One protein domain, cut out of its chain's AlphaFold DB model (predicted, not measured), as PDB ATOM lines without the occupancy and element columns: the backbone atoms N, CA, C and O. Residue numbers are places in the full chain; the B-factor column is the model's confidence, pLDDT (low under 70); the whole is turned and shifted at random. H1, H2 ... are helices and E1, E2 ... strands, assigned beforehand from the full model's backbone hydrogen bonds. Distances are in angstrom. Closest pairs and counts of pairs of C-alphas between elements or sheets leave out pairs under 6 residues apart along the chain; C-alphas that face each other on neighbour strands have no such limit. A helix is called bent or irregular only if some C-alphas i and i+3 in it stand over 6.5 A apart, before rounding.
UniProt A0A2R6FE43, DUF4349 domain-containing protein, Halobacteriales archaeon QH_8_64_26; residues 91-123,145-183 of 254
ATOM      1  N   VAL A  91      27.061   3.879  -4.538       54.12
ATOM      2  CA  VAL A  91      27.179   4.667  -3.312       54.12
ATOM      3  C   VAL A  91      27.268   6.141  -3.708       54.12
ATOM      4  O   VAL A  91      28.317   6.631  -4.109       54.12
ATOM      5  N   ARG A  92      26.138   6.856  -3.624       60.34
ATOM      6  CA  ARG A  92      26.084   8.314  -3.845       60.34
ATOM      7  C   ARG A  92      26.854   9.081  -2.774       60.34
ATOM      8  O   ARG A  92      27.431  10.124  -3.051       60.34
ATOM      9  N   THR A  93      26.848   8.581  -1.543       64.31
ATOM     10  CA  THR A  93      27.595   9.183  -0.441       64.31
ATOM     11  C   THR A  93      28.092   8.086   0.484       64.31
ATOM     12  O   THR A  93      27.288   7.306   0.990       64.31
ATOM     13  N   GLY A  94      29.407   8.002   0.671       71.25
ATOM     14  CA  GLY A  94      30.043   7.070   1.603       71.25
ATOM     15  C   GLY A  94      30.693   7.852   2.734       71.25
ATOM     16  O   GLY A  94      31.369   8.839   2.464       71.25
ATOM     17  N   ARG A  95      30.493   7.452   3.990       72.19
ATOM     18  CA  ARG A  95      31.246   8.011   5.120       72.19
ATOM     19  C   ARG A  95      32.180   6.940   5.659       72.19
ATOM     20  O   ARG A  95      31.724   5.830   5.920       72.19
ATOM     21  N   VAL A  96      33.455   7.271   5.818       80.00
ATOM     22  CA  VAL A  96      34.464   6.381   6.394       80.00
ATOM     23  C   VAL A  96      35.111   7.113   7.563       80.00
ATOM     24  O   VAL A  96      35.729   8.150   7.365       80.00
ATOM     25  N   ALA A  97      34.948   6.595   8.778       78.44
ATOM     26  CA  ALA A  97      35.626   7.119   9.957       78.44
ATOM     27  C   ALA A  97      36.869   6.267  10.232       78.44
ATOM     28  O   ALA A  97      36.762   5.041  10.315       78.44
ATOM     29  N   LEU A  98      38.035   6.898  10.338       80.50
ATOM     30  CA  LEU A  98      39.310   6.232  10.603       80.50
ATOM     31  C   LEU A  98      39.969   6.880  11.818       80.50
ATOM     32  O   LEU A  98      40.033   8.105  11.920       80.50
ATOM     33  N   THR A  99      40.493   6.050  12.714       81.94
ATOM     34  CA  THR A  99      41.318   6.507  13.831       81.94
ATOM     35  C   THR A  99      42.785   6.420  13.429       81.94
ATOM     36  O   THR A  99      43.246   5.342  13.060       81.94
ATOM     37  N   VAL A 100      43.505   7.543  13.442       85.81
ATOM     38  CA  VAL A 100      44.875   7.637  12.903       85.81
ATOM     39  C   VAL A 100      45.802   8.339  13.884       85.81
ATOM     40  O   VAL A 100      45.378   9.246  14.579       85.81
ATOM     41  N   GLU A 101      47.072   7.948  13.928       80.94
ATOM     42  CA  GLU A 101      48.050   8.504  14.879       80.94
ATOM     43  C   GLU A 101      48.480   9.936  14.552       80.94
ATOM     44  O   GLU A 101      48.894  10.674  15.433       80.94
ATOM     45  N   ASN A 102      48.452  10.324  13.274       77.38
ATOM     46  CA  ASN A 102      48.802  11.676  12.858       77.38
ATOM     47  C   ASN A 102      47.983  12.081  11.636       77.38
ATOM     48  O   ASN A 102      48.192  11.579  10.523       77.38
ATOM     49  N   VAL A 103      47.075  13.033  11.828       81.81
ATOM     50  CA  VAL A 103      46.181  13.503  10.761       81.81
ATOM     51  C   VAL A 103      46.974  14.088   9.583       81.81
ATOM     52  O   VAL A 103      46.727  13.736   8.433       81.81
ATOM     53  N   SER A 104      48.017  14.880   9.850       77.31
ATOM     54  CA  SER A 104      48.780  15.603   8.814       77.31
ATOM     55  C   SER A 104      49.583  14.681   7.889       77.31
ATOM     56  O   SER A 104      49.755  14.959   6.698       77.31
ATOM     57  N   ALA A 105      50.151  13.601   8.435       82.81
ATOM     58  CA  ALA A 105      50.860  12.596   7.645       82.81
ATOM     59  C   ALA A 105      49.885  11.794   6.777       82.81
ATOM     60  O   ALA A 105      50.131  11.620   5.580       82.81
ATOM     61  N   THR A 106      48.755  11.413   7.371       83.06
ATOM     62  CA  THR A 106      47.722  10.595   6.738       83.06
ATOM     63  C   THR A 106      47.006  11.358   5.618       83.06
ATOM     64  O   THR A 106      46.828  10.825   4.529       83.06
ATOM     65  N   GLU A 107      46.712  12.651   5.790       82.81
ATOM     66  CA  GLU A 107      46.135  13.507   4.738       82.81
ATOM     67  C   GLU A 107      46.996  13.573   3.466       82.81
ATOM     68  O   GLU A 107      46.476  13.545   2.343       82.81
ATOM     69  N   ARG A 108      48.325  13.648   3.616       85.19
ATOM     70  CA  ARG A 108      49.254  13.679   2.473       85.19
ATOM     71  C   ARG A 108      49.258  12.359   1.713       85.19
ATOM     72  O   ARG A 108      49.371  12.367   0.488       85.19
ATOM     73  N   GLU A 109      49.145  11.245   2.425       84.38
ATOM     74  CA  GLU A 109      49.054   9.914   1.835       84.38
ATOM     75  C   GLU A 109      47.704   9.702   1.144       84.38
ATOM     76  O   GLU A 109      47.678   9.351  -0.035       84.38
ATOM     77  N   LEU A 110      46.593  10.053   1.802       83.44
ATOM     78  CA  LEU A 110      45.260  10.017   1.199       83.44
ATOM     79  C   LEU A 110      45.176  10.879  -0.059       83.44
ATOM     80  O   LEU A 110      44.614  10.449  -1.063       83.44
ATOM     81  N   THR A 111      45.780  12.066  -0.056       85.19
ATOM     82  CA  THR A 111      45.806  12.925  -1.249       85.19
ATOM     83  C   THR A 111      46.537  12.260  -2.419       85.19
ATOM     84  O   THR A 111      46.115  12.429  -3.564       85.19
ATOM     85  N   ARG A 112      47.610  11.496  -2.163       86.88
ATOM     86  CA  ARG A 112      48.316  10.728  -3.204       86.88
ATOM     87  C   ARG A 112      47.437   9.600  -3.735       86.88
ATOM     88  O   ARG A 112      47.184   9.561  -4.932       86.88
ATOM     89  N   VAL A 113      46.890   8.777  -2.839       86.19
ATOM     90  CA  VAL A 113      46.025   7.637  -3.190       86.19
ATOM     91  C   VAL A 113      44.797   8.088  -3.991       86.19
ATOM     92  O   VAL A 113      44.462   7.493  -5.013       86.19
ATOM     93  N   VAL A 114      44.143   9.178  -3.573       84.69
ATOM     94  CA  VAL A 114      42.963   9.726  -4.261       84.69
ATOM     95  C   VAL A 114      43.324  10.273  -5.643       84.69
ATOM     96  O   VAL A 114      42.566  10.063  -6.590       84.69
ATOM     97  N   ARG A 115      44.476  10.941  -5.786       84.19
ATOM     98  CA  ARG A 115      44.938  11.444  -7.090       84.19
ATOM     99  C   ARG A 115      45.314  10.321  -8.050       84.19
ATOM    100  O   ARG A 115      44.959  10.418  -9.223       84.19
ATOM    101  N   ASP A 116      45.950   9.263  -7.559       85.19
ATOM    102  CA  ASP A 116      46.273   8.076  -8.360       85.19
ATOM    103  C   ASP A 116      44.998   7.360  -8.836       85.19
ATOM    104  O   ASP A 116      44.939   6.867  -9.962       85.19
ATOM    105  N   ALA A 117      43.932   7.390  -8.028       81.31
ATOM    106  CA  ALA A 117      42.605   6.889  -8.391       81.31
ATOM    107  C   ALA A 117      41.793   7.840  -9.304       81.31
ATOM    108  O   ALA A 117      40.655   7.529  -9.662       81.31
ATOM    109  N   GLY A 118      42.338   9.003  -9.687       74.62
ATOM    110  CA  GLY A 118      41.650  10.005 -10.513       74.62
ATOM    111  C   GLY A 118      40.563  10.802  -9.780       74.62
ATOM    112  O   GLY A 118      39.802  11.538 -10.414       74.62
ATOM    113  N   GLY A 119      40.481  10.662  -8.456       75.00
ATOM    114  CA  GLY A 119      39.630  11.468  -7.592       75.00
ATOM    115  C   GLY A 119      40.255  12.829  -7.286       75.00
ATOM    116  O   GLY A 119      41.460  13.049  -7.437       75.00
ATOM    117  N   PHE A 120      39.429  13.769  -6.835       68.62
ATOM    118  CA  PHE A 120      39.877  15.105  -6.456       68.62
ATOM    119  C   PHE A 120      39.577  15.368  -4.982       68.62
ATOM    120  O   PHE A 120      38.430  15.276  -4.550       68.62
ATOM    121  N   VAL A 121      40.612  15.732  -4.222       70.62
ATOM    122  CA  VAL A 121      40.458  16.267  -2.866       70.62
ATOM    123  C   VAL A 121      40.190  17.760  -2.997       70.62
ATOM    124  O   VAL A 121      41.082  18.537  -3.345       70.62
ATOM    125  N   SER A 122      38.943  18.158  -2.760       57.34
ATOM    126  CA  SER A 122      38.559  19.564  -2.789       57.34
ATOM    127  C   SER A 122      38.936  20.251  -1.482       57.34
ATOM    128  O   SER A 122      38.175  20.231  -0.521       57.34
ATOM    129  N   SER A 123      40.082  20.934  -1.485       57.09
ATOM    130  CA  SER A 123      40.315  22.097  -0.627       57.09
ATOM    131  C   SER A 123      39.987  23.350  -1.434       57.09
ATOM    132  O   SER A 123      40.532  23.530  -2.523       57.09
ATOM    133  N   ALA A 145      32.378  10.690 -48.110       48.59
ATOM    134  CA  ALA A 145      32.276   9.224 -48.032       48.59
ATOM    135  C   ALA A 145      32.425   8.714 -46.589       48.59
ATOM    136  O   ALA A 145      31.882   7.675 -46.209       48.59
ATOM    137  N   ILE A 146      33.136   9.489 -45.769       52.56
ATOM    138  CA  ILE A 146      33.182   9.312 -44.328       52.56
ATOM    139  C   ILE A 146      31.829   9.734 -43.733       52.56
ATOM    140  O   ILE A 146      31.334   8.973 -42.930       52.56
ATOM    141  N   GLN A 147      31.151  10.798 -44.188       54.12
ATOM    142  CA  GLN A 147      29.884  11.337 -43.641       54.12
ATOM    143  C   GLN A 147      28.753  10.329 -43.407       54.12
ATOM    144  O   GLN A 147      28.032  10.489 -42.432       54.12
ATOM    145  N   GLU A 148      28.597   9.288 -44.222       56.84
ATOM    146  CA  GLU A 148      27.527   8.294 -44.023       56.84
ATOM    147  C   GLU A 148      27.887   7.304 -42.897       56.84
ATOM    148  O   GLU A 148      27.123   7.091 -41.955       56.84
ATOM    149  N   ARG A 149      29.114   6.759 -42.931       55.06
ATOM    150  CA  ARG A 149      29.650   5.887 -41.867       55.06
ATOM    151  C   ARG A 149      29.900   6.675 -40.582       55.06
ATOM    152  O   ARG A 149      29.736   6.156 -39.486       55.06
ATOM    153  N   LEU A 150      30.295   7.931 -40.735       57.97
ATOM    154  CA  LEU A 150      30.537   8.915 -39.702       57.97
ATOM    155  C   LEU A 150      29.207   9.392 -39.148       57.97
ATOM    156  O   LEU A 150      29.157   9.542 -37.961       57.97
ATOM    157  N   SER A 151      28.110   9.539 -39.888       63.25
ATOM    158  CA  SER A 151      26.801   9.877 -39.301       63.25
ATOM    159  C   SER A 151      26.336   8.792 -38.326       63.25
ATOM    160  O   SER A 151      25.935   9.080 -37.198       63.25
ATOM    161  N   GLU A 152      26.495   7.521 -38.699       71.50
ATOM    162  CA  GLU A 152      26.145   6.403 -37.823       71.50
ATOM    163  C   GLU A 152      27.129   6.253 -36.651       71.50
ATOM    164  O   GLU A 152      26.720   6.080 -35.499       71.50
ATOM    165  N   VAL A 153      28.432   6.381 -36.915       75.75
ATOM    166  CA  VAL A 153      29.468   6.338 -35.876       75.75
ATOM    167  C   VAL A 153      29.411   7.578 -34.977       75.75
ATOM    168  O   VAL A 153      29.585   7.419 -33.781       75.75
ATOM    169  N   GLN A 154      29.069   8.763 -35.480       69.50
ATOM    170  CA  GLN A 154      28.854  10.012 -34.732       69.50
ATOM    171  C   GLN A 154      27.592   9.895 -33.905       69.50
ATOM    172  O   GLN A 154      27.650  10.183 -32.727       69.50
ATOM    173  N   SER A 155      26.485   9.373 -34.441       78.25
ATOM    174  CA  SER A 155      25.290   9.131 -33.627       78.25
ATOM    175  C   SER A 155      25.580   8.123 -32.509       78.25
ATOM    176  O   SER A 155      25.119   8.276 -31.374       78.25
ATOM    177  N   ARG A 156      26.384   7.091 -32.792       75.25
ATOM    178  CA  ARG A 156      26.803   6.105 -31.789       75.25
ATOM    179  C   ARG A 156      27.791   6.690 -30.778       75.25
ATOM    180  O   ARG A 156      27.673   6.370 -29.595       75.25
ATOM    181  N   ILE A 157      28.719   7.537 -31.217       78.81
ATOM    182  CA  ILE A 157      29.675   8.262 -30.375       78.81
ATOM    183  C   ILE A 157      28.922   9.269 -29.516       78.81
ATOM    184  O   ILE A 157      29.061   9.185 -28.311       78.81
ATOM    185  N   GLU A 158      28.033  10.096 -30.057       80.62
ATOM    186  CA  GLU A 158      27.187  11.038 -29.314       80.62
ATOM    187  C   GLU A 158      26.328  10.320 -28.272       80.62
ATOM    188  O   GLU A 158      26.232  10.774 -27.133       80.62
ATOM    189  N   ARG A 159      25.752   9.151 -28.593       78.75
ATOM    190  CA  ARG A 159      25.017   8.343 -27.599       78.75
ATOM    191  C   ARG A 159      25.939   7.771 -26.521       78.75
ATOM    192  O   ARG A 159      25.568   7.761 -25.343       78.75
ATOM    193  N   LEU A 160      27.128   7.287 -26.883       82.50
ATOM    194  CA  LEU A 160      28.109   6.753 -25.931       82.50
ATOM    195  C   LEU A 160      28.770   7.851 -25.090       82.50
ATOM    196  O   LEU A 160      29.032   7.626 -23.911       82.50
ATOM    197  N   GLU A 161      28.998   9.029 -25.653       81.31
ATOM    198  CA  GLU A 161      29.505  10.227 -24.996       81.31
ATOM    199  C   GLU A 161      28.446  10.810 -24.079       81.31
ATOM    200  O   GLU A 161      28.750  11.073 -22.920       81.31
ATOM    201  N   ALA A 162      27.184  10.883 -24.508       81.62
ATOM    202  CA  ALA A 162      26.073  11.266 -23.645       81.62
ATOM    203  C   ALA A 162      25.932  10.298 -22.461       81.62
ATOM    204  O   ALA A 162      25.801  10.740 -21.313       81.62
ATOM    205  N   ARG A 163      26.040   8.980 -22.698       77.56
ATOM    206  CA  ARG A 163      26.009   7.970 -21.627       77.56
ATOM    207  C   ARG A 163      27.237   8.068 -20.722       77.56
ATOM    208  O   ARG A 163      27.075   8.080 -19.505       77.56
ATOM    209  N   ARG A 164      28.446   8.231 -21.270       83.75
ATOM    210  CA  ARG A 164      29.681   8.450 -20.493       83.75
ATOM    211  C   ARG A 164      29.645   9.742 -19.698       83.75
ATOM    212  O   ARG A 164      30.119   9.754 -18.573       83.75
ATOM    213  N   GLN A 165      29.095  10.817 -20.242       77.81
ATOM    214  CA  GLN A 165      28.969  12.098 -19.560       77.81
ATOM    215  C   GLN A 165      27.872  12.050 -18.502       77.81
ATOM    216  O   GLN A 165      27.982  12.722 -17.482       77.81
ATOM    217  N   SER A 166      26.834  11.235 -18.696       77.00
ATOM    218  CA  SER A 166      25.865  10.909 -17.648       77.00
ATOM    219  C   SER A 166      26.521  10.114 -16.511       77.00
ATOM    220  O   SER A 166      26.482  10.560 -15.370       77.00
ATOM    221  N   LEU A 167      27.239   9.027 -16.819       76.69
ATOM    222  CA  LEU A 167      27.981   8.215 -15.839       76.69
ATOM    223  C   LEU A 167      29.068   9.023 -15.117       76.69
ATOM    224  O   LEU A 167      29.173   8.952 -13.900       76.69
ATOM    225  N   ARG A 168      29.834   9.854 -15.834       74.06
ATOM    226  CA  ARG A 168      30.825  10.766 -15.239       74.06
ATOM    227  C   ARG A 168      30.168  11.804 -14.347       74.06
ATOM    228  O   ARG A 168      30.714  12.071 -13.292       74.06
ATOM    229  N   ARG A 169      29.013  12.368 -14.722       67.81
ATOM    230  CA  ARG A 169      28.253  13.273 -13.839       67.81
ATOM    231  C   ARG A 169      27.727  12.540 -12.602       67.81
ATOM    232  O   ARG A 169      27.771  13.104 -11.519       67.81
ATOM    233  N   GLN A 170      27.281  11.291 -12.746       64.69
ATOM    234  CA  GLN A 170      26.804  10.463 -11.633       64.69
ATOM    235  C   GLN A 170      27.933  10.059 -10.670       64.69
ATOM    236  O   GLN A 170      27.734  10.128  -9.462       64.69
ATOM    237  N   VAL A 171      29.118   9.706 -11.179       68.06
ATOM    238  CA  VAL A 171      30.316   9.404 -10.368       68.06
ATOM    239  C   VAL A 171      30.940  10.680  -9.798       68.06
ATOM    240  O   VAL A 171      31.362  10.695  -8.652       68.06
ATOM    241  N   ALA A 172      30.939  11.790 -10.539       61.50
ATOM    242  CA  ALA A 172      31.423  13.079 -10.035       61.50
ATOM    243  C   ALA A 172      30.582  13.620  -8.867       61.50
ATOM    244  O   ALA A 172      31.052  14.477  -8.127       61.50
ATOM    245  N   LEU A 173      29.352  13.121  -8.700       61.06
ATOM    246  CA  LEU A 173      28.478  13.418  -7.567       61.06
ATOM    247  C   LEU A 173      28.608  12.402  -6.416       61.06
ATOM    248  O   LEU A 173      27.899  12.553  -5.422       61.06
ATOM    249  N   SER A 174      29.470  11.377  -6.517       65.94
ATOM    250  CA  SER A 174      29.712  10.465  -5.396       65.94
ATOM    251  C   SER A 174      30.675  11.104  -4.396       65.94
ATOM    252  O   SER A 174      31.884  11.145  -4.627       65.94
ATOM    253  N   THR A 175      30.145  11.613  -3.287       71.38
ATOM    254  CA  THR A 175      30.959  12.234  -2.233       71.38
ATOM    255  C   THR A 175      31.354  11.184  -1.202       71.38
ATOM    256  O   THR A 175      30.487  10.600  -0.553       71.38
ATOM    257  N   ILE A 176      32.655  10.957  -1.011       76.00
ATOM    258  CA  ILE A 176      33.161  10.166   0.116       76.00
ATOM    259  C   ILE A 176      33.660  11.134   1.186       76.00
ATOM    260  O   ILE A 176      34.582  11.909   0.944       76.00
ATOM    261  N   VAL A 177      33.018  11.113   2.351       73.44
ATOM    262  CA  VAL A 177      33.409  11.891   3.531       73.44
ATOM    263  C   VAL A 177      34.296  11.004   4.390       73.44
ATOM    264  O   VAL A 177      33.869   9.923   4.795       73.44
ATOM    265  N   ILE A 178      35.531  11.432   4.639       78.94
ATOM    266  CA  ILE A 178      36.465  10.702   5.494       78.94
ATOM    267  C   ILE A 178      36.664  11.513   6.765       78.94
ATOM    268  O   ILE A 178      37.186  12.624   6.707       78.94
ATOM    269  N   ASP A 179      36.232  10.957   7.891       78.69
ATOM    270  CA  ASP A 179      36.417  11.545   9.210       78.69
ATOM    271  C   ASP A 179      37.678  10.929   9.830       78.69
ATOM    272  O   ASP A 179      37.706   9.740  10.148       78.69
ATOM    273  N   LEU A 180      38.743  11.724   9.956       77.75
ATOM    274  CA  LEU A 180      39.978  11.318  10.624       77.75
ATOM    275  C   LEU A 180      39.916  11.779  12.079       77.75
ATOM    276  O   LEU A 180      39.905  12.979  12.351       77.75
ATOM    277  N   ALA A 181      39.879  10.830  13.007       73.94
ATOM    278  CA  ALA A 181      39.989  11.115  14.429       73.94
ATOM    279  C   ALA A 181      41.365  10.664  14.915       73.94
ATOM    280  O   ALA A 181      41.709   9.490  14.818       73.94
ATOM    281  N   GLU A 182      42.155  11.578  15.458       76.31
ATOM    282  CA  GLU A 182      43.283  11.158  16.280       76.31
ATOM    283  C   GLU A 182      42.702  10.677  17.612       76.31
ATOM    284  O   GLU A 182      41.885  11.399  18.201       76.31
ATOM    285  N   PRO A 183      43.029   9.457  18.081       68.31
ATOM    286  CA  PRO A 183      42.686   9.106  19.443       68.31
ATOM    287  C   PRO A 183      43.407  10.142  20.290       68.31
ATOM    288  O   PRO A 183      44.618  10.306  20.143       68.31
TER     289      PRO A 183
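This is residues 91 to 123 and 145 to 183 of the 254 residues of the protein "DUF4349 domain-containing protein" of Halobacteriales archaeon QH_8_64_26 (UniProt A0A2R6FE43). What shape do these coordinates draw? A narrow ribbon of two parallel strands, E1 and E2, lies at one end of a long rod, and the long helix H2, which leads straight into E2, makes most of the length, with its residues 145 to 169 sticking out free. After E1 the shorter helix H1 folds back along one side of the ribbon, with few C-alphas near it. How are the parts made up and how large is the whole? The printed part has 72 residues with two named helices and two named strands, in the order E1, H1, H2, E2, a mixed class of helices and strands; the sheet has the order E1, E2 and is parallel. The whole is extended, with a radius of gyration of the C-alphas of 19.7 A and spans of 67 by 21 by 16 A.

How does the first strand stand to its neighbour? E1, residues 93 to 99, and E2, residues 175 to 181, are parallel, with 16 degrees between their directions, and among the C-alphas that face each other are 94 and 176, 4.6 A apart. Across the pair, N 96 and O 177 are 2.9 A apart and N 177 and O 94 are 2.8 A apart, both within hydrogen-bond range. Where does the first helix come near this sheet? H1, residues 103 to 116, has 2 pairs of C-alphas within 8 A of E2; the closest are those of Val 103 and Leu 180, 6.6 A apart, and the centres are 12.1 A apart. Which elements stay away from the second helix? H2, residues 145 to 172, is apart from H1 and apart from E1. Do the helix backbones keep their hydrogen-bond spacing? The O i to N i+4 pairs within hydrogen-bond range are 9 of 10 in H1 and 23 of 24 in H2.

Where does the first strand begin, and what follows it? E1 begins at C-alpha 93, at (27.595, 9.183, -0.441), and its seven residues measure 20.0 A from first to last C-alpha. H1 follows with 14 residues, Val 103 to Asp 116, and measures 19.9 A. How does the long helix run? H2, with 28 residues, begins at C-alpha 145, at (32.276, 9.224, -48.032), and measures 38.2 A from first to last C-alpha. It has a kink of 35 degrees near residue 152 but is neither bent nor irregular, though only just: C-alphas 145 and 148 are 6.3 A apart. Where does the last strand end? E2 runs from Thr 175 to Ala 181, measures 19.0 A, and ends at C-alpha 181, at (39.989, 11.115, 14.429).

How far does the printed part reach? The two C-alphas farthest apart are those of Ala 145 and Pro 183, at 68.3 A. Residues 113 to 118, of which 113 to 116 belong to H1, and residues 145 to 169, which belong to H2, stand free; the body without them has 41 residues and spans 34 by 18 by 14 A. Where is the chain cut, and how are the other parts linked? Residues 124 to 144 are not printed, and the C-alphas of 123 and 145 are 49.8 A apart across this cut, which lies in the link from H1 to H2. The links from E1 to H1 and from H2 to E2 are tight. Where is the model less sure? The mean pLDDT of the printed part is 73.9, and 21 residues are under 70, among them 91 to 93, 145 to 151 and 169 to 174.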